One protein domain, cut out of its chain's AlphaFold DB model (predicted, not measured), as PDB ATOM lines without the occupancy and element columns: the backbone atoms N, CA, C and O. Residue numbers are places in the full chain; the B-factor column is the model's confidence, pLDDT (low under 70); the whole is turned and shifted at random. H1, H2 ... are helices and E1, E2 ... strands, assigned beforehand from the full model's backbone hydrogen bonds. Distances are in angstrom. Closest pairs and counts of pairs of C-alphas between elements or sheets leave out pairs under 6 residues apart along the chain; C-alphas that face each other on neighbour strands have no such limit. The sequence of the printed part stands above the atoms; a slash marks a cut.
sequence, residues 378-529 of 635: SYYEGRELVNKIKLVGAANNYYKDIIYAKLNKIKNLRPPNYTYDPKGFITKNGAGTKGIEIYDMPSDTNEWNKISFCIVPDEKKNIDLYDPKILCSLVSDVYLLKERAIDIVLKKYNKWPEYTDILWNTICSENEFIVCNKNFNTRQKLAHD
ATOM      1  N   SER A 378      87.275  89.568 114.150       54.34
ATOM      2  CA  SER A 378      85.874  89.639 114.587       54.34
ATOM      3  C   SER A 378      85.691  89.701 116.113       54.34
ATOM      4  O   SER A 378      84.719  90.280 116.592       54.34
ATOM      5  N   TYR A 379      86.646  89.207 116.911       55.28
ATOM      6  CA  TYR A 379      86.609  89.299 118.377       55.28
ATOM      7  C   TYR A 379      86.613  90.750 118.893       55.28
ATOM      8  O   TYR A 379      86.011  91.058 119.927       55.28
ATOM      9  N   TYR A 380      87.294  91.652 118.180       56.22
ATOM     10  CA  TYR A 380      87.410  93.062 118.556       56.22
ATOM     11  C   TYR A 380      86.337  93.950 117.917       56.22
ATOM     12  O   TYR A 380      86.187  95.112 118.317       56.22
ATOM     13  N   GLU A 381      85.564  93.420 116.965       54.28
ATOM     14  CA  GLU A 381      84.492  94.166 116.313       54.28
ATOM     15  C   GLU A 381      83.441  94.618 117.337       54.28
ATOM     16  O   GLU A 381      82.974  93.874 118.198       54.28
ATOM     17  N   GLY A 382      83.102  95.909 117.301       55.69
ATOM     18  CA  GLY A 382      82.157  96.525 118.235       55.69
ATOM     19  C   GLY A 382      82.724  96.879 119.619       55.69
ATOM     20  O   GLY A 382      82.136  97.732 120.292       55.69
ATOM     21  N   ARG A 383      83.881  96.331 120.032       58.22
ATOM     22  CA  ARG A 383      84.595  96.774 121.252       58.22
ATOM     23  C   ARG A 383      85.304  98.117 121.060       58.22
ATOM     24  O   ARG A 383      85.409  98.881 122.014       58.22
ATOM     25  N   GLU A 384      85.660  98.465 119.821       55.16
ATOM     26  CA  GLU A 384      86.172  99.795 119.436       55.16
ATOM     27  C   GLU A 384      85.177 100.943 119.736       55.16
ATOM     28  O   GLU A 384      85.568 102.103 119.844       55.16
ATOM     29  N   LEU A 385      83.886 100.627 119.920       60.19
ATOM     30  CA  LEU A 385      82.824 101.594 120.228       60.19
ATOM     31  C   LEU A 385      82.557 101.751 121.735       60.19
ATOM     32  O   LEU A 385      81.770 102.618 122.137       60.19
ATOM     33  N   VAL A 386      83.178 100.923 122.583       66.50
ATOM     34  CA  VAL A 386      83.018 101.008 124.038       66.50
ATOM     35  C   VAL A 386      83.809 102.207 124.526       66.50
ATOM     36  O   VAL A 386      85.025 102.170 124.630       66.50
ATOM     37  N   ASN A 387      83.100 103.290 124.823       76.50
ATOM     38  CA  ASN A 387      83.684 104.542 125.303       76.50
ATOM     39  C   ASN A 387      83.304 104.863 126.755       76.50
ATOM     40  O   ASN A 387      83.846 105.793 127.339       76.50
ATOM     41  N   LYS A 388      82.427 104.067 127.374       84.69
ATOM     42  CA  LYS A 388      82.091 104.135 128.802       84.69
ATOM     43  C   LYS A 388      82.580 102.884 129.521       84.69
ATOM     44  O   LYS A 388      82.555 101.804 128.939       84.69
ATOM     45  N   ILE A 389      82.975 103.027 130.782       86.81
ATOM     46  CA  ILE A 389      83.191 101.879 131.671       86.81
ATOM     47  C   ILE A 389      81.820 101.373 132.092       86.81
ATOM     48  O   ILE A 389      81.032 102.133 132.654       86.81
ATOM     49  N   LYS A 390      81.534 100.104 131.817       89.25
ATOM     50  CA  LYS A 390      80.249  99.495 132.157       89.25
ATOM     51  C   LYS A 390      80.413  98.558 133.350       89.25
ATOM     52  O   LYS A 390      81.273  97.677 133.331       89.25
ATOM     53  N   LEU A 391      79.603  98.770 134.381       92.75
ATOM     54  CA  LEU A 391      79.673  98.067 135.662       92.75
ATOM     55  C   LEU A 391      78.367  97.319 135.936       92.75
ATOM     56  O   LEU A 391      77.286  97.861 135.707       92.75
ATOM     57  N   VAL A 392      78.473  96.121 136.503       94.94
ATOM     58  CA  VAL A 392      77.353  95.375 137.101       94.94
ATOM     59  C   VAL A 392      77.694  94.999 138.541       94.94
ATOM     60  O   VAL A 392      78.861  94.791 138.869       94.94
ATOM     61  N   GLY A 393      76.686  94.911 139.408       94.12
ATOM     62  CA  GLY A 393      76.837  94.423 140.782       94.12
ATOM     63  C   GLY A 393      76.184  93.053 140.965       94.12
ATOM     64  O   GLY A 393      74.987  92.913 140.685       94.12
ATOM     65  N   ALA A 394      76.936  92.066 141.455       94.19
ATOM     66  CA  ALA A 394      76.452  90.717 141.741       94.19
ATOM     67  C   ALA A 394      76.565  90.406 143.238       94.19
ATOM     68  O   ALA A 394      77.655  90.309 143.796       94.19
ATOM     69  N   ALA A 395      75.414  90.281 143.888       90.62
ATOM     70  CA  ALA A 395      75.279  90.014 145.310       90.62
ATOM     71  C   ALA A 395      73.920  89.369 145.566       90.62
ATOM     72  O   ALA A 395      72.985  89.557 144.784       90.62
ATOM     73  N   ASN A 396      73.796  88.667 146.691       86.25
ATOM     74  CA  ASN A 396      72.498  88.193 147.150       86.25
ATOM     75  C   ASN A 396      71.519  89.365 147.389       86.25
ATOM     76  O   ASN A 396      71.921  90.518 147.568       86.25
ATOM     77  N   ASN A 397      70.216  89.066 147.416       76.50
ATOM     78  CA  ASN A 397      69.167  90.091 147.484       76.50
ATOM     79  C   ASN A 397      69.309  91.057 148.676       76.50
ATOM     80  O   ASN A 397      68.944  92.217 148.547       76.50
ATOM     81  N   TYR A 398      69.870  90.613 149.805       77.69
ATOM     82  CA  TYR A 398      70.073  91.467 150.980       77.69
ATOM     83  C   TYR A 398      71.224  92.472 150.800       77.69
ATOM     84  O   TYR A 398      71.154  93.594 151.292       77.69
ATOM     85  N   TYR A 399      72.288  92.087 150.091       90.06
ATOM     86  CA  TYR A 399      73.492  92.908 149.931       90.06
ATOM     87  C   TYR A 399      73.518  93.696 148.606       90.06
ATOM     88  O   TYR A 399      74.350  94.587 148.421       90.06
ATOM     89  N   LYS A 400      72.580  93.412 147.688       89.38
ATOM     90  CA  LYS A 400      72.439  94.091 146.390       89.38
ATOM     91  C   LYS A 400      72.398  95.614 146.546       89.38
ATOM     92  O   LYS A 400      73.209  96.305 145.930       89.38
ATOM     93  N   ASP A 401      71.529  96.136 147.405       89.88
ATOM     94  CA  ASP A 401      71.345  97.586 147.566       89.88
ATOM     95  C   ASP A 401      72.615  98.298 148.047       89.88
ATOM     96  O   ASP A 401      72.907  99.415 147.617       89.88
ATOM     97  N   ILE A 402      73.422  97.634 148.881       91.06
ATOM     98  CA  ILE A 402      74.694  98.169 149.383       91.06
ATOM     99  C   ILE A 402      75.684  98.349 148.228       91.06
ATOM    100  O   ILE A 402      76.280  99.423 148.088       91.06
ATOM    101  N   ILE A 403      75.822  97.338 147.363       93.25
ATOM    102  CA  ILE A 403      76.689  97.436 146.183       93.25
ATOM    103  C   ILE A 403      76.188  98.521 145.240       93.25
ATOM    104  O   ILE A 403      76.972  99.382 144.838       93.25
ATOM    105  N   TYR A 404      74.896  98.540 144.911       93.06
ATOM    106  CA  TYR A 404      74.368  99.534 143.976       93.06
ATOM    107  C   TYR A 404      74.434 100.959 144.537       93.06
ATOM    108  O   TYR A 404      74.688 101.894 143.775       93.06
ATOM    109  N   ALA A 405      74.334 101.153 145.853       92.06
ATOM    110  CA  ALA A 405      74.593 102.447 146.482       92.06
ATOM    111  C   ALA A 405      76.047 102.913 146.279       92.06
ATOM    112  O   ALA A 405      76.282 104.093 146.002       92.06
ATOM    113  N   LYS A 406      77.031 102.007 146.371       92.69
ATOM    114  CA  LYS A 406      78.443 102.318 146.085       92.69
ATOM    115  C   LYS A 406      78.676 102.585 144.596       92.69
ATOM    116  O   LYS A 406      79.300 103.588 144.250       92.69
ATOM    117  N   LEU A 407      78.128 101.746 143.716       92.88
ATOM    118  CA  LEU A 407      78.229 101.930 142.266       92.88
ATOM    119  C   LEU A 407      77.638 103.280 141.845       92.88
ATOM    120  O   LEU A 407      78.289 104.037 141.130       92.88
ATOM    121  N   ASN A 408      76.461 103.649 142.357       91.81
ATOM    122  CA  ASN A 408      75.819 104.927 142.042       91.81
ATOM    123  C   ASN A 408      76.664 106.144 142.447       91.81
ATOM    124  O   ASN A 408      76.626 107.161 141.757       91.81
ATOM    125  N   LYS A 409      77.477 106.047 143.509       91.06
ATOM    126  CA  LYS A 409      78.461 107.092 143.845       91.06
ATOM    127  C   LYS A 409      79.571 107.172 142.800       91.06
ATOM    128  O   LYS A 409      79.957 108.270 142.407       91.06
ATOM    129  N   ILE A 410      80.048 106.021 142.321       88.56
ATOM    130  CA  ILE A 410      81.079 105.938 141.282       88.56
ATOM    131  C   ILE A 410      80.607 106.540 139.962       88.56
ATOM    132  O   ILE A 410      81.409 107.188 139.301       88.56
ATOM    133  N   LYS A 411      79.326 106.398 139.597       86.56
ATOM    134  CA  LYS A 411      78.749 106.970 138.362       86.56
ATOM    135  C   LYS A 411      79.088 108.453 138.154       86.56
ATOM    136  O   LYS A 411      79.185 108.904 137.017       86.56
ATOM    137  N   ASN A 412      79.270 109.193 139.249       84.62
ATOM    138  CA  ASN A 412      79.541 110.629 139.248       84.62
ATOM    139  C   ASN A 412      81.039 110.979 139.173       84.62
ATOM    140  O   ASN A 412      81.388 112.160 139.132       84.62
ATOM    141  N   LEU A 413      81.934 109.988 139.168       86.00
ATOM    142  CA  LEU A 413      83.358 110.222 138.957       86.00
ATOM    143  C   LEU A 413      83.603 110.706 137.529       86.00
ATOM    144  O   LEU A 413      82.986 110.241 136.568       86.00
ATOM    145  N   ARG A 414      84.558 111.626 137.382       84.12
ATOM    146  CA  ARG A 414      84.996 112.062 136.053       84.12
ATOM    147  C   ARG A 414      85.591 110.868 135.276       84.12
ATOM    148  O   ARG A 414      86.171 109.979 135.901       84.12
ATOM    149  N   PRO A 415      85.480 110.831 133.941       84.06
ATOM    150  CA  PRO A 415      86.118 109.797 133.123       84.06
ATOM    151  C   PRO A 415      87.641 109.969 132.984       84.06
ATOM    152  O   PRO A 415      88.113 111.111 133.057       84.06
ATOM    153  N   PRO A 416      88.417 108.889 132.725       80.62
ATOM    154  CA  PRO A 416      89.802 108.959 132.239       80.62
ATOM    155  C   PRO A 416      89.920 109.839 130.988       80.62
ATOM    156  O   PRO A 416      89.005 109.888 130.170       80.62
ATOM    157  N   ASN A 417      91.044 110.548 130.830       73.75
ATOM    158  CA  ASN A 417      91.272 111.392 129.647       73.75
ATOM    159  C   ASN A 417      91.701 110.548 128.439       73.75
ATOM    160  O   ASN A 417      91.459 110.928 127.295       73.75
ATOM    161  N   TYR A 418      92.359 109.423 128.720       72.12
ATOM    162  CA  TYR A 418      92.958 108.529 127.747       72.12
ATOM    163  C   TYR A 418      92.804 107.080 128.194       72.12
ATOM    164  O   TYR A 418      92.722 106.782 129.388       72.12
ATOM    165  N   THR A 419      92.802 106.178 127.225       69.88
ATOM    166  CA  THR A 419      92.751 104.727 127.424       69.88
ATOM    167  C   THR A 419      93.321 104.030 126.191       69.88
ATOM    168  O   THR A 419      93.652 104.709 125.219       69.88
ATOM    169  N   TYR A 420      93.442 102.707 126.214       61.66
ATOM    170  CA  TYR A 420      93.849 101.944 125.039       61.66
ATOM    171  C   TYR A 420      92.659 101.608 124.142       61.66
ATOM    172  O   TYR A 420      91.566 101.297 124.620       61.66
ATOM    173  N   ASP A 421      92.878 101.659 122.834       62.16
ATOM    174  CA  ASP A 421      92.020 100.971 121.882       62.16
ATOM    175  C   ASP A 421      92.346  99.458 121.864       62.16
ATOM    176  O   ASP A 421      93.357  99.027 122.430       62.16
ATOM    177  N   PRO A 422      91.518  98.620 121.218       54.75
ATOM    178  CA  PRO A 422      91.785  97.183 121.107       54.75
ATOM    179  C   PRO A 422      93.104  96.809 120.408       54.75
ATOM    180  O   PRO A 422      93.533  95.662 120.500       54.75
ATOM    181  N   LYS A 423      93.755  97.756 119.719       57.03
ATOM    182  CA  LYS A 423      95.043  97.583 119.030       57.03
ATOM    183  C   LYS A 423      96.228  98.033 119.897       57.03
ATOM    184  O   LYS A 423      97.371  97.929 119.459       57.03
ATOM    185  N   GLY A 424      95.969  98.497 121.122       54.84
ATOM    186  CA  GLY A 424      96.982  98.929 122.082       54.84
ATOM    187  C   GLY A 424      97.456 100.373 121.898       54.84
ATOM    188  O   GLY A 424      98.466 100.754 122.491       54.84
ATOM    189  N   PHE A 425      96.755 101.201 121.117       57.84
ATOM    190  CA  PHE A 425      97.079 102.622 120.963       57.84
ATOM    191  C   PHE A 425      96.344 103.485 121.983       57.84
ATOM    192  O   PHE A 425      95.173 103.264 122.291       57.84
ATOM    193  N   ILE A 426      97.021 104.514 122.490       67.31
ATOM    194  CA  ILE A 426      96.417 105.481 123.408       67.31
ATOM    195  C   ILE A 426      95.434 106.364 122.629       67.31
ATOM    196  O   ILE A 426      95.800 107.026 121.660       67.31
ATOM    197  N   THR A 427      94.185 106.417 123.081       67.56
ATOM    198  CA  THR A 427      93.096 107.162 122.446       67.56
ATOM    199  C   THR A 427      92.290 107.974 123.460       67.56
ATOM    200  O   THR A 427      92.116 107.582 124.615       67.56
ATOM    201  N   LYS A 428      91.753 109.115 123.007       73.50
ATOM    202  CA  LYS A 428      90.806 109.966 123.756       73.50
ATOM    203  C   LYS A 428      89.353 109.480 123.673       73.50
ATOM    204  O   LYS A 428      88.489 110.063 124.315       73.50
ATOM    205  N   ASN A 429      89.086 108.443 122.873       70.56
ATOM    206  CA  ASN A 429      87.735 107.947 122.581       70.56
ATOM    207  C   ASN A 429      87.508 106.478 122.972       70.56
ATOM    208  O   ASN A 429      86.458 105.928 122.645       70.56
ATOM    209  N   GLY A 430      88.463 105.830 123.641       68.31
ATOM    210  CA  GLY A 430      88.324 104.424 124.032       68.31
ATOM    211  C   GLY A 430      87.556 104.225 125.346       68.31
ATOM    212  O   GLY A 430      86.988 105.169 125.912       68.31
ATOM    213  N   ALA A 431      87.592 103.002 125.878       66.75
ATOM    214  CA  ALA A 431      86.830 102.588 127.057       66.75
ATOM    215  C   ALA A 431      87.053 103.484 128.288       66.75
ATOM    216  O   ALA A 431      88.168 103.648 128.779       66.75
ATOM    217  N   GLY A 432      85.953 104.052 128.792       73.31
ATOM    218  CA  GLY A 432      85.910 104.897 129.986       73.31
ATOM    219  C   GLY A 432      85.941 106.399 129.738       73.31
ATOM    220  O   GLY A 432      85.477 107.145 130.593       73.31
ATOM    221  N   THR A 433      86.399 106.862 128.574       79.31
ATOM    222  CA  THR A 433      86.574 108.299 128.272       79.31
ATOM    223  C   THR A 433      85.270 109.115 128.253       79.31
ATOM    224  O   THR A 433      85.292 110.323 128.473       79.31
ATOM    225  N   LYS A 434      84.111 108.466 128.076       83.12
ATOM    226  CA  LYS A 434      82.762 109.069 128.133       83.12
ATOM    227  C   LYS A 434      81.999 108.797 129.434       83.12
ATOM    228  O   LYS A 434      80.787 109.013 129.495       83.12
ATOM    229  N   GLY A 435      82.685 108.336 130.474       86.44
ATOM    230  CA  GLY A 435      82.123 108.166 131.813       86.44
ATOM    231  C   GLY A 435      81.830 106.717 132.163       86.44
ATOM    232  O   GLY A 435      82.355 105.782 131.554       86.44
ATOM    233  N   ILE A 436      80.992 106.548 133.179       89.94
ATOM    234  CA  ILE A 436      80.673 105.254 133.770       89.94
ATOM    235  C   ILE A 436      79.176 105.005 133.643       89.94
ATOM    236  O   ILE A 436      78.351 105.897 133.853       89.94
ATOM    237  N   GLU A 437      78.825 103.777 133.303       90.81
ATOM    238  CA  GLU A 437      77.456 103.313 133.177       90.81
ATOM    239  C   GLU A 437      77.260 102.077 134.051       90.81
ATOM    240  O   GLU A 437      78.116 101.197 134.102       90.81
ATOM    241  N   ILE A 438      76.141 102.031 134.765       91.50
ATOM    242  CA  ILE A 438      75.819 100.941 135.683       91.50
ATOM    243  C   ILE A 438      74.599 100.234 135.128       91.50
ATOM    244  O   ILE A 438      73.592 100.883 134.842       91.50
ATOM    245  N   TYR A 439      74.706  98.920 135.004       90.00
ATOM    246  CA  TYR A 439      73.635  98.040 134.571       90.00
ATOM    247  C   TYR A 439      73.172  97.224 135.771       90.00
ATOM    248  O   TYR A 439      73.998  96.683 136.504       90.00
ATOM    249  N   ASP A 440      71.856  97.115 135.958       87.62
ATOM    250  CA  ASP A 440      71.317  96.116 136.886       87.62
ATOM    251  C   ASP A 440      71.412  94.708 136.278       87.62
ATOM    252  O   ASP A 440      71.842  93.754 136.929       87.62
ATOM    253  N   MET A 441      71.067  94.606 134.988       88.38
ATOM    254  CA  MET A 441      71.243  93.429 134.144       88.38
ATOM    255  C   MET A 441      71.349  93.873 132.671       88.38
ATOM    256  O   MET A 441      70.497  94.646 132.230       88.38
ATOM    257  N   PRO A 442      72.360  93.429 131.906       88.19
ATOM    258  CA  PRO A 442      72.439  93.675 130.461       88.19
ATOM    259  C   PRO A 442      71.290  93.007 129.689       88.19
ATOM    260  O   PRO A 442      70.857  91.911 130.054       88.19
ATOM    261  N   SER A 443      70.796  93.630 128.613       82.38
ATOM    262  CA  SER A 443      69.624  93.134 127.868       82.38
ATOM    263  C   SER A 443      69.900  91.873 127.053       82.38
ATOM    264  O   SER A 443      69.013  91.038 126.880       82.38
ATOM    265  N   ASP A 444      71.129  91.735 126.559       82.75
ATOM    266  CA  ASP A 444      71.537  90.685 125.629       82.75
ATOM    267  C   ASP A 444      73.051  90.405 125.689       82.75
ATOM    268  O   ASP A 444      73.814  91.025 126.438       82.75
ATOM    269  N   THR A 445      73.492  89.441 124.880       83.19
ATOM    270  CA  THR A 445      74.891  89.009 124.786       83.19
ATOM    271  C   THR A 445      75.824  90.091 124.236       83.19
ATOM    272  O   THR A 445      76.990  90.153 124.633       83.19
ATOM    273  N   ASN A 446      75.337  90.980 123.365       81.88
ATOM    274  CA  ASN A 446      76.129  92.080 122.814       81.88
ATOM    275  C   ASN A 446      76.387  93.161 123.866       81.88
ATOM    276  O   ASN A 446      77.461  93.766 123.872       81.88
ATOM    277  N   GLU A 447      75.427  93.423 124.752       83.56
ATOM    278  CA  GLU A 447      75.642  94.290 125.908       83.56
ATOM    279  C   GLU A 447      76.584  93.659 126.931       83.56
ATOM    280  O   GLU A 447      77.489  94.346 127.412       83.56
ATOM    281  N   TRP A 448      76.432  92.360 127.206       85.69
ATOM    282  CA  TRP A 448      77.331  91.616 128.092       85.69
ATOM    283  C   TRP A 448      78.790  91.695 127.648       85.69
ATOM    284  O   TRP A 448      79.663  91.993 128.462       85.69
ATOM    285  N   ASN A 449      79.054  91.545 126.349       79.69
ATOM    286  CA  ASN A 449      80.394  91.677 125.769       79.69
ATOM    287  C   ASN A 449      81.020  93.078 125.923       79.69
ATOM    288  O   ASN A 449      82.207  93.243 125.646       79.69
ATOM    289  N   LYS A 450      80.241  94.083 126.344       81.69
ATOM    290  CA  LYS A 450      80.700  95.457 126.599       81.69
ATOM    291  C   LYS A 450      80.869  95.756 128.093       81.69
ATOM    292  O   LYS A 450      81.322  96.854 128.423       81.69
ATOM    293  N   ILE A 451      80.484  94.845 128.993       87.19
ATOM    294  CA  ILE A 451      80.682  95.005 130.439       87.19
ATOM    295  C   ILE A 451      82.176  94.944 130.757       87.19
ATOM    296  O   ILE A 451      82.891  94.083 130.262       87.19
ATOM    297  N   SER A 452      82.653  95.882 131.575       86.69
ATOM    298  CA  SER A 452      84.068  95.986 131.943       86.69
ATOM    299  C   SER A 452      84.350  95.290 133.273       86.69
ATOM    300  O   SER A 452      85.287  94.501 133.378       86.69
ATOM    301  N   PHE A 453      83.520  95.559 134.288       91.69
ATOM    302  CA  PHE A 453      83.696  94.989 135.623       91.69
ATOM    303  C   PHE A 453      82.388  94.454 136.199       91.69
ATOM    304  O   PHE A 453      81.325  95.066 136.061       91.69
ATOM    305  N   CYS A 454      82.507  93.349 136.924       94.94
ATOM    306  CA  CYS A 454      81.469  92.805 137.784       94.94
ATOM    307  C   CYS A 454      81.927  92.923 139.239       94.94
ATOM    308  O   CYS A 454      82.964  92.378 139.620       94.94
ATOM    309  N   ILE A 455      81.183  93.690 140.034       96.50
ATOM    310  CA  ILE A 455      81.523  93.987 141.424       96.50
ATOM    311  C   ILE A 455      80.773  93.034 142.349       96.50
ATOM    312  O   ILE A 455      79.546  92.931 142.273       96.50
ATOM    313  N   VAL A 456      81.511  92.372 143.235       95.81
ATOM    314  CA  VAL A 456      80.985  91.408 144.210       95.81
ATOM    315  C   VAL A 456      81.310  91.828 145.649       95.81
ATOM    316  O   VAL A 456      82.273  92.566 145.863       95.81
ATOM    317  N   PRO A 457      80.551  91.364 146.654       95.12
ATOM    318  CA  PRO A 457      80.872  91.586 148.061       95.12
ATOM    319  C   PRO A 457      82.259  91.059 148.460       95.12
ATOM    320  O   PRO A 457      82.778  90.117 147.859       95.12
ATOM    321  N   ASP A 458      82.838  91.605 149.530       90.25
ATOM    322  CA  ASP A 458      84.080  91.056 150.102       90.25
ATOM    323  C   ASP A 458      83.857  89.680 150.756       90.25
ATOM    324  O   ASP A 458      84.699  88.777 150.679       90.25
ATOM    325  N   GLU A 459      82.712  89.518 151.419       86.38
ATOM    326  CA  GLU A 459      82.378  88.320 152.179       86.38
ATOM    327  C   GLU A 459      81.671  87.273 151.315       86.38
ATOM    328  O   GLU A 459      80.568  87.498 150.816       86.38
ATOM    329  N   LYS A 460      82.246  86.064 151.241       83.69
ATOM    330  CA  LYS A 460      81.700  84.939 150.458       83.69
ATOM    331  C   LYS A 460      80.243  84.593 150.781       83.69
ATOM    332  O   LYS A 460      79.532  84.139 149.898       83.69
ATOM    333  N   LYS A 461      79.788  84.812 152.021       86.31
ATOM    334  CA  LYS A 461      78.407  84.518 152.447       86.31
ATOM    335  C   LYS A 461      77.354  85.356 151.705       86.31
ATOM    336  O   LYS A 461      76.191  84.974 151.660       86.31
ATOM    337  N   ASN A 462      77.767  86.489 151.134       89.81
ATOM    338  CA  ASN A 462      76.895  87.400 150.400       89.81
ATOM    339  C   ASN A 462      76.891  87.128 148.885       89.81
ATOM    340  O   ASN A 462      76.298  87.893 148.122       89.81
ATOM    341  N   ILE A 463      77.559  86.055 148.452       90.62
ATOM    342  CA  ILE A 463      77.805  85.722 147.050       90.62
ATOM    343  C   ILE A 463      77.161  84.375 146.738       90.62
ATOM    344  O   ILE A 463      77.469  83.375 147.382       90.62
ATOM    345  N   ASP A 464      76.321  84.351 145.710       91.38
ATOM    346  CA  ASP A 464      75.888  83.114 145.065       91.38
ATOM    347  C   ASP A 464      76.708  82.916 143.786       91.38
ATOM    348  O   ASP A 464      76.654  83.744 142.880       91.38
ATOM    349  N   LEU A 465      77.490  81.836 143.706       91.12
ATOM    350  CA  LEU A 465      78.314  81.541 142.528       91.12
ATOM    351  C   LEU A 465      77.480  81.190 141.288       91.12
ATOM    352  O   LEU A 465      78.000  81.292 140.177       91.12
ATOM    353  N   TYR A 466      76.215  80.802 141.465       92.75
ATOM    354  CA  TYR A 466      75.272  80.602 140.367       92.75
ATOM    355  C   TYR A 466      74.475  81.865 140.024       92.75
ATOM    356  O   TYR A 466      73.589  81.803 139.170       92.75
ATOM    357  N   ASP A 467      74.801  83.021 140.620       92.88
ATOM    358  CA  ASP A 467      74.210  84.291 140.202       92.88
ATOM    359  C   ASP A 467      74.463  84.512 138.695       92.88
ATOM    360  O   ASP A 467      75.612  84.403 138.234       92.88
ATOM    361  N   PRO A 468      73.422  84.855 137.910       93.88
ATOM    362  CA  PRO A 468      73.548  85.019 136.468       93.88
ATOM    363  C   PRO A 468      74.645  86.000 136.051       93.88
ATOM    364  O   PRO A 468      75.323  85.765 135.050       93.88
ATOM    365  N   LYS A 469      74.871  87.076 136.817       93.94
ATOM    366  CA  LYS A 469      75.909  88.065 136.506       93.94
ATOM    367  C   LYS A 469      77.300  87.505 136.733       93.94
ATOM    368  O   LYS A 469      78.192  87.835 135.956       93.94
ATOM    369  N   ILE A 470      77.499  86.660 137.744       93.44
ATOM    370  CA  ILE A 470      78.786  85.987 137.965       93.44
ATOM    371  C   ILE A 470      79.049  85.001 136.832       93.44
ATOM    372  O   ILE A 470      80.100  85.083 136.202       93.44
ATOM    373  N   LEU A 471      78.086  84.134 136.509       93.38
ATOM    374  CA  LEU A 471      78.236  83.155 135.428       93.38
ATOM    375  C   LEU A 471      78.490  83.830 134.072       93.38
ATOM    376  O   LEU A 471      79.444  83.464 133.383       93.38
ATOM    377  N   CYS A 472      77.714  84.865 133.724       92.31
ATOM    378  CA  CYS A 472      77.922  85.636 132.495       92.31
ATOM    379  C   CYS A 472      79.293  86.326 132.486       92.31
ATOM    380  O   CYS A 472      79.973  86.312 131.464       92.31
ATOM    381  N   SER A 473      79.739  86.869 133.624       91.44
ATOM    382  CA  SER A 473      81.056  87.514 133.746       91.44
ATOM    383  C   SER A 473      82.228  86.532 133.710       91.44
ATOM    384  O   SER A 473      83.343  86.936 133.404       91.44
ATOM    385  N   LEU A 474      82.016  85.261 134.056       88.88
ATOM    386  CA  LEU A 474      83.056  84.233 134.005       88.88
ATOM    387  C   LEU A 474      83.255  83.682 132.593       88.88
ATOM    388  O   LEU A 474      84.390  83.392 132.222       88.88
ATOM    389  N   VAL A 475      82.169  83.526 131.828       87.38
ATOM    390  CA  VAL A 475      82.227  83.081 130.425       87.38
ATOM    391  C   VAL A 475      82.566  84.231 129.465       87.38
ATOM    392  O   VAL A 475      83.073  83.992 128.371       87.38
ATOM    393  N   SER A 476      82.341  85.475 129.892       82.12
ATOM    394  CA  SER A 476      82.729  86.690 129.171       82.12
ATOM    395  C   SER A 476      84.066  87.235 129.686       82.12
ATOM    396  O   SER A 476      84.476  86.961 130.809       82.12
ATOM    397  N   ASP A 477      84.745  88.052 128.886       77.50
ATOM    398  CA  ASP A 477      85.994  88.737 129.259       77.50
ATOM    399  C   ASP A 477      85.730  89.927 130.213       77.50
ATOM    400  O   ASP A 477      85.997  91.083 129.898       77.50
ATOM    401  N   VAL A 478      85.111  89.643 131.366       87.56
ATOM    402  CA  VAL A 478      84.742  90.623 132.397       87.56
ATOM    403  C   VAL A 478      85.631  90.432 133.624       87.56
ATOM    404  O   VAL A 478      85.868  89.312 134.104       87.56
ATOM    405  N   TYR A 479      86.118  91.543 134.174       89.25
ATOM    406  CA  TYR A 479      86.952  91.527 135.370       89.25
ATOM    407  C   TYR A 479      86.071  91.485 136.629       89.25
ATOM    408  O   TYR A 479      85.252  92.378 136.851       89.25
ATOM    409  N   LEU A 480      86.225  90.454 137.471       92.81
ATOM    410  CA  LEU A 480      85.477  90.339 138.729       92.81
ATOM    411  C   LEU A 480      86.282  90.969 139.874       92.81
ATOM    412  O   LEU A 480      87.373  90.501 140.204       92.81
ATOM    413  N   LEU A 481      85.743  92.020 140.490       94.88
ATOM    414  CA  LEU A 481      86.384  92.753 141.584       94.88
ATOM    415  C   LEU A 481      85.538  92.701 142.847       94.88
ATOM    416  O   LEU A 481      84.320  92.857 142.803       94.88
ATOM    417  N   LYS A 482      86.201  92.569 143.990       95.81
ATOM    418  CA  LYS A 482      85.556  92.780 145.280       95.81
ATOM    419  C   LYS A 482      85.248  94.261 145.484       95.81
ATOM    420  O   LYS A 482      86.000  95.138 145.051       95.81
ATOM    421  N   GLU A 483      84.167  94.547 146.193       94.62
ATOM    422  CA  GLU A 483      83.696  95.903 146.472       94.62
ATOM    423  C   GLU A 483      84.726  96.771 147.209       94.62
ATOM    424  O   GLU A 483      84.709  97.991 147.054       94.62
ATOM    425  N   ARG A 484      85.689  96.180 147.926       93.62
ATOM    426  CA  ARG A 484      86.810  96.927 148.506       93.62
ATOM    427  C   ARG A 484      87.590  97.734 147.467       93.62
ATOM    428  O   ARG A 484      88.070  98.823 147.781       93.62
ATOM    429  N   ALA A 485      87.689  97.258 146.224       92.31
ATOM    430  CA  ALA A 485      88.290  98.025 145.133       92.31
ATOM    431  C   ALA A 485      87.515  99.326 144.872       92.31
ATOM    432  O   ALA A 485      88.112 100.395 144.755       92.31
ATOM    433  N   ILE A 486      86.183  99.240 144.851       93.56
ATOM    434  CA  ILE A 486      85.263 100.374 144.688       93.56
ATOM    435  C   ILE A 486      85.395 101.348 145.863       93.56
ATOM    436  O   ILE A 486      85.461 102.558 145.646       93.56
ATOM    437  N   ASP A 487      85.524 100.844 147.091       92.62
ATOM    438  CA  ASP A 487      85.734 101.684 148.275       92.62
ATOM    439  C   ASP A 487      87.072 102.440 148.212       92.62
ATOM    440  O   ASP A 487      87.139 103.631 148.530       92.62
ATOM    441  N   ILE A 488      88.141 101.786 147.743       90.69
ATOM    442  CA  ILE A 488      89.440 102.435 147.519       90.69
ATOM    443  C   ILE A 488      89.324 103.500 146.421       90.69
ATOM    444  O   ILE A 488      89.884 104.588 146.584       90.69
ATOM    445  N   VAL A 489      88.595 103.215 145.335       88.88
ATOM    446  CA  VAL A 489      88.363 104.170 144.242       88.88
ATOM    447  C   VAL A 489      87.638 105.410 144.765       88.88
ATOM    448  O   VAL A 489      88.159 106.517 144.648       88.88
ATOM    449  N   LEU A 490      86.496 105.231 145.431       89.69
ATOM    450  CA  LEU A 490      85.703 106.328 145.994       89.69
ATOM    451  C   LEU A 490      86.471 107.152 147.036       89.69
ATOM    452  O   LEU A 490      86.282 108.363 147.118       89.69
ATOM    453  N   LYS A 491      87.338 106.514 147.833       89.56
ATOM    454  CA  LYS A 491      88.122 107.201 148.869       89.56
ATOM    455  C   LYS A 491      89.312 107.973 148.300       89.56
ATOM    456  O   LYS A 491      89.661 109.022 148.833       89.56
ATOM    457  N   LYS A 492      89.987 107.427 147.285       84.50
ATOM    458  CA  LYS A 492      91.284 107.942 146.818       84.50
ATOM    459  C   LYS A 492      91.222 108.693 145.489       84.50
ATOM    460  O   LYS A 492      92.263 109.210 145.075       84.50
ATOM    461  N   TYR A 493      90.086 108.709 144.796       80.25
ATOM    462  CA  TYR A 493      89.988 109.266 143.450       80.25
ATOM    463  C   TYR A 493      88.744 110.137 143.265       80.25
ATOM    464  O   TYR A 493      87.644 109.788 143.674       80.25
ATOM    465  N   ASN A 494      88.926 111.271 142.588       79.94
ATOM    466  CA  ASN A 494      87.858 112.176 142.138       79.94
ATOM    467  C   ASN A 494      87.456 111.939 140.663       79.94
ATOM    468  O   ASN A 494      86.580 112.611 140.114       79.94
ATOM    469  N   LYS A 495      88.131 110.990 140.018       83.31
ATOM    470  CA  LYS A 495      88.043 110.611 138.613       83.31
ATOM    471  C   LYS A 495      88.361 109.121 138.522       83.31
ATOM    472  O   LYS A 495      89.179 108.642 139.299       83.31
ATOM    473  N   TRP A 496      87.734 108.378 137.619       84.94
ATOM    474  CA  TRP A 496      88.071 106.966 137.452       84.94
ATOM    475  C   TRP A 496      89.561 106.800 137.092       84.94
ATOM    476  O   TRP A 496      90.059 107.604 136.296       84.94
ATOM    477  N   PRO A 497      90.271 105.808 137.666       81.62
ATOM    478  CA  PRO A 497      91.703 105.642 137.436       81.62
ATOM    479  C   PRO A 497      92.055 105.557 135.946       81.62
ATOM    480  O   PRO A 497      91.376 104.882 135.170       81.62
ATOM    481  N   GLU A 498      93.101 106.271 135.533       71.31
ATOM    482  CA  GLU A 498      93.585 106.214 134.150       71.31
ATOM    483  C   GLU A 498      94.360 104.918 133.904       71.31
ATOM    484  O   GLU A 498      94.856 104.301 134.843       71.31
ATOM    485  N   TYR A 499      94.495 104.495 132.644       57.03
ATOM    486  CA  TYR A 499      95.183 103.233 132.343       57.03
ATOM    487  C   TYR A 499      96.643 103.229 132.855       57.03
ATOM    488  O   TYR A 499      97.142 102.195 133.293       57.03
ATOM    489  N   THR A 500      97.328 104.381 132.823       52.94
ATOM    490  CA  THR A 500      98.711 104.549 133.308       52.94
ATOM    491  C   THR A 500      98.827 104.475 134.831       52.94
ATOM    492  O   THR A 500      99.924 104.602 135.384       52.94
ATOM    493  N   ASP A 501      97.706 104.337 135.538       58.19
ATOM    494  CA  ASP A 501      97.678 104.255 136.984       58.19
ATOM    495  C   ASP A 501      98.079 102.850 137.455       58.19
ATOM    496  O   ASP A 501      97.262 101.938 137.572       58.19
ATOM    497  N   ILE A 502      99.364 102.674 137.770       55.97
ATOM    498  CA  ILE A 502      99.887 101.406 138.305       55.97
ATOM    499  C   ILE A 502      99.165 101.013 139.603       55.97
ATOM    500  O   ILE A 502      98.989  99.821 139.861       55.97
ATOM    501  N   LEU A 503      98.678 101.983 140.393       63.78
ATOM    502  CA  LEU A 503      97.920 101.683 141.606       63.78
ATOM    503  C   LEU A 503      96.576 101.029 141.267       63.78
ATOM    504  O   LEU A 503      96.112 100.195 142.040       63.78
ATOM    505  N   TRP A 504      95.966 101.350 140.123       75.06
ATOM    506  CA  TRP A 504      94.757 100.668 139.658       75.06
ATOM    507  C   TRP A 504      95.010  99.191 139.362       75.06
ATOM    508  O   TRP A 504      94.238  98.350 139.818       75.06
ATOM    509  N   ASN A 505      96.124  98.860 138.704       69.50
ATOM    510  CA  ASN A 505      96.503  97.466 138.450       69.50
ATOM    511  C   ASN A 505      96.759  96.703 139.756       69.50
ATOM    512  O   ASN A 505      96.270  95.585 139.925       69.50
ATOM    513  N   THR A 506      97.455  97.320 140.719       72.12
ATOM    514  CA  THR A 506      97.646  96.731 142.054       72.12
ATOM    515  C   THR A 506      96.308  96.511 142.759       72.12
ATOM    516  O   THR A 506      96.043  95.394 143.197       72.12
ATOM    517  N   ILE A 507      95.421  97.517 142.788       78.62
ATOM    518  CA  ILE A 507      94.074  97.402 143.372       78.62
ATOM    519  C   ILE A 507      93.301  96.258 142.711       78.62
ATOM    520  O   ILE A 507      92.705  95.452 143.427       78.62
ATOM    521  N   CYS A 508      93.331  96.163 141.381       81.88
ATOM    522  CA  CYS A 508      92.645  95.108 140.643       81.88
ATOM    523  C   CYS A 508      93.179  93.718 140.997       81.88
ATOM    524  O   CYS A 508      92.386  92.801 141.184       81.88
ATOM    525  N   SER A 509      94.500  93.565 141.126       78.81
ATOM    526  CA  SER A 509      95.126  92.282 141.467       78.81
ATOM    527  C   SER A 509      94.877  91.856 142.920       78.81
ATOM    528  O   SER A 509      94.552  90.702 143.181       78.81
ATOM    529  N   GLU A 510      94.965  92.785 143.877       86.00
ATOM    530  CA  GLU A 510      94.784  92.500 145.309       86.00
ATOM    531  C   GLU A 510      93.316  92.253 145.677       86.00
ATOM    532  O   GLU A 510      93.012  91.517 146.619       86.00
ATOM    533  N   ASN A 511      92.396  92.879 144.941       91.38
ATOM    534  CA  ASN A 511      90.959  92.815 145.197       91.38
ATOM    535  C   ASN A 511      90.218  91.991 144.140       91.38
ATOM    536  O   ASN A 511      88.994  92.079 144.048       91.38
ATOM    537  N   GLU A 512      90.928  91.179 143.359       92.31
ATOM    538  CA  GLU A 512      90.285  90.274 142.418       92.31
ATOM    539  C   GLU A 512      89.421  89.243 143.162       92.31
ATOM    540  O   GLU A 512      89.810  88.669 144.191       92.31
ATOM    541  N   PHE A 513      88.231  88.981 142.627       91.94
ATOM    542  CA  PHE A 513      87.427  87.848 143.050       91.94
ATOM    543  C   PHE A 513      87.795  86.595 142.246       91.94
ATOM    544  O   PHE A 513      87.362  86.402 141.111       91.94
ATOM    545  N   ILE A 514      88.607  85.735 142.864       86.88
ATOM    546  CA  ILE A 514      89.103  84.494 142.261       86.88
ATOM    547  C   ILE A 514      88.097  83.356 142.484       86.88
ATOM    548  O   ILE A 514      87.782  83.005 143.626       86.88
ATOM    549  N   VAL A 515      87.657  82.727 141.393       82.75
ATOM    550  CA  VAL A 515      86.775  81.547 141.395       82.75
ATOM    551  C   VAL A 515      87.596  80.314 141.018       82.75
ATOM    552  O   VAL A 515      88.362  80.349 140.059       82.75
ATOM    553  N   CYS A 516      87.485  79.231 141.795       75.75
ATOM    554  CA  CYS A 516      88.197  77.962 141.562       75.75
ATOM    555  C   CYS A 516      89.717  78.104 141.317       75.75
ATOM    556  O   CYS A 516      90.288  77.379 140.505       75.75
ATOM    557  N   ASN A 517      90.376  79.041 142.013       73.12
ATOM    558  CA  ASN A 517      91.801  79.376 141.859       73.12
ATOM    559  C   ASN A 517      92.209  79.868 140.454       73.12
ATOM    560  O   ASN A 517      93.392  79.849 140.121       73.12
ATOM    561  N   LYS A 518      91.257  80.332 139.635       74.56
ATOM    562  CA  LYS A 518      91.520  80.924 138.318       74.56
ATOM    563  C   LYS A 518      91.373  82.442 138.385       74.56
ATOM    564  O   LYS A 518      90.276  82.952 138.611       74.56
ATOM    565  N   ASN A 519      92.487  83.143 138.200       79.31
ATOM    566  CA  ASN A 519      92.516  84.605 138.112       79.31
ATOM    567  C   ASN A 519      92.086  85.094 136.715       79.31
ATOM    568  O   ASN A 519      91.854  84.296 135.800       79.31
ATOM    569  N   PHE A 520      91.978  86.409 136.550       78.75
ATOM    570  CA  PHE A 520      91.456  87.062 135.360       78.75
ATOM    571  C   PHE A 520      92.294  86.723 134.137       78.75
ATOM    572  O   PHE A 520      91.723  86.360 133.122       78.75
ATOM    573  N   ASN A 521      93.624  86.717 134.245       70.44
ATOM    574  CA  ASN A 521      94.504  86.378 133.123       70.44
ATOM    575  C   ASN A 521      94.281  84.935 132.639       70.44
ATOM    576  O   ASN A 521      94.179  84.679 131.436       70.44
ATOM    577  N   THR A 522      94.149  83.979 133.567       68.44
ATOM    578  CA  THR A 522      93.843  82.582 133.227       68.44
ATOM    579  C   THR A 522      92.452  82.459 132.597       68.44
ATOM    580  O   THR A 522      92.281  81.716 131.630       68.44
ATOM    581  N   ARG A 523      91.454  83.190 133.115       74.38
ATOM    582  CA  ARG A 523      90.082  83.185 132.581       74.38
ATOM    583  C   ARG A 523      89.976  83.866 131.224       74.38
ATOM    584  O   ARG A 523      89.341  83.302 130.350       74.38
ATOM    585  N   GLN A 524      90.624  85.008 131.026       72.38
ATOM    586  CA  GLN A 524      90.630  85.766 129.776       72.38
ATOM    587  C   GLN A 524      91.138  84.900 128.624       72.38
ATOM    588  O   GLN A 524      90.491  84.810 127.586       72.38
ATOM    589  N   LYS A 525      92.225  84.150 128.838       65.81
ATOM    590  CA  LYS A 525      92.718  83.190 127.845       65.81
ATOM    591  C   LYS A 525      91.684  82.111 127.498       65.81
ATOM    592  O   LYS A 525      91.506  81.786 126.332       65.81
ATOM    593  N   LEU A 526      90.993  81.567 128.501       66.38
ATOM    594  CA  LEU A 526      89.952  80.553 128.297       66.38
ATOM    595  C   LEU A 526      88.676  81.137 127.667       66.38
ATOM    596  O   LEU A 526      88.005  80.449 126.903       66.38
ATOM    597  N   ALA A 527      88.359  82.396 127.958       66.94
ATOM    598  CA  ALA A 527      87.268  83.136 127.343       66.94
ATOM    599  C   ALA A 527      87.581  83.449 125.872       66.94
ATOM    600  O   ALA A 527      86.690  83.339 125.038       66.94
ATOM    601  N   HIS A 528      88.840  83.756 125.530       68.94
ATOM    602  CA  HIS A 528      89.301  83.899 124.141       68.94
ATOM    603  C   HIS A 528      89.251  82.575 123.373       68.94
ATOM    604  O   HIS A 528      88.926  82.569 122.193       68.94
ATOM    605  N   ASP A 529      89.532  81.450 124.039       70.50
ATOM    606  CA  ASP A 529      89.389  80.113 123.448       70.50
ATOM    607  C   ASP A 529      87.914  79.681 123.300       70.50
ATOM    608  O   ASP A 529      87.656  78.656 122.667       70.50
TER     609      ASP A 529
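What this domain is: This is residues 378 to 529 of the 635 residues of an uncharacterized protein of Plasmodium ovale (malaria parasite P. ovale) (UniProt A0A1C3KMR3). A small, twisted sheet of four parallel strands forms the core, with helices on both of its faces: H1 covers one face with H4 side by side with it, and H3 covers the opposite face with the short H2 near it. H5 and H6 lie by the edge strand E4, and a long unnamed stretch, residues 411 to 435, loops out from the end of H1 before E2. The printed part has 152 residues with six named helices and four named strands, in the order E1 H1 E2 H2 E3 H3 E4 H4 H5 H6; the sheet's order is E2 E1 E3 E4, all parallel. The class is mixed, helices and strands, with under half of the residues in named elements. The whole is compact, with a radius of gyration of the C-alphas of 14.6 A, and spans 41 by 37 by 29 A.

How they stand to each other: In the sheet, E1, residues 389 to 393, and E3, residues 453 to 456, are the inner strands; E2, residues 436 to 439, and E4, residues 479 to 482, are the edge strands. The sheet is only just strongly twisted, its C-alphas lying up to 4.0 A off the best plane. E2 and E1 are parallel at 35 degrees, with N 437 and O 389 at 2.8 A. E1 and E3 are parallel at 23 degrees, with N 455 and O 392 at 2.8 A. E3 and E4 are parallel at 30 degrees, with N 454 and O 479 at 2.9 A; these three N and O pairs are within hydrogen-bond range. H1, residues 400 to 410, is on the sheet at a height of 8.3 A, over E1 and along the strands, at 9 degrees to E1 on the local plane; its closest C-alphas to E1 are Ile 403 and Gly 393, 6.2 A. H3, residues 468 to 475, is on the opposite face at a height of 9.2 A, only just over E3 alone, with 4 of its 8 C-alphas on E3 and 2 each on E1 and E4; it runs slantwise to the strands, at 51 degrees to E3 on the local plane. E1, H1, E2 and E3, H3, E4 are strand-helix-strand units, each joining two parallel neighbour strands through a helix, with right-handed crossovers. E2, H2, E3 is a split unit, with E1 between its strands, and its crossover is right-handed too; H2, residues 445 to 448, only grazes the sheet. H4, residues 483 to 492, touches H1 at a shallow tilt of 29 degrees, the same way; their closest C-alphas, Ile 410 and Leu 490, are 6.6 A apart. H5, residues 502 to 510, is close to H4 but not clearly touching, with C-alphas 485 and 507 at 6.1 A, and only grazes the sheet. H6, residues 520 to 528, also only grazes the sheet and only just touches H3, with 3 pairs of C-alphas within 8 A, the closest being Val 475 and Ala 527, 5.9 A, about perpendicular at 78 degrees. H5 and H6 are apart. In H1, H3, H4, H5 and H6 every O i to N i+4 pair is within hydrogen-bond range; H2 is too short for such a pair.

Where its parts are: E1 begins at C-alpha 389, (83.191, 101.879, 131.671), and is 13.4 A long. H1 is 15.5 A long, H4 14.2 A, H5 12.4 A and H6 11.9 A. H6 ends at C-alpha 528, (89.301, 83.899, 124.141).

The domain as a whole: The C-alphas of Tyr 398 and Phe 425 are the two farthest apart, 41.9 A. The printed part has no cut. The long links are H1 to E2, 25 residues, and E3 to H3, 11 residues. Within the first, residues 419 to 420 pair antiparallel with residues 426 to 427. The mean pLDDT of the printed part is 81.0; 31 residues are under 70, among them 378 to 386, 419 to 427 and 499 to 503.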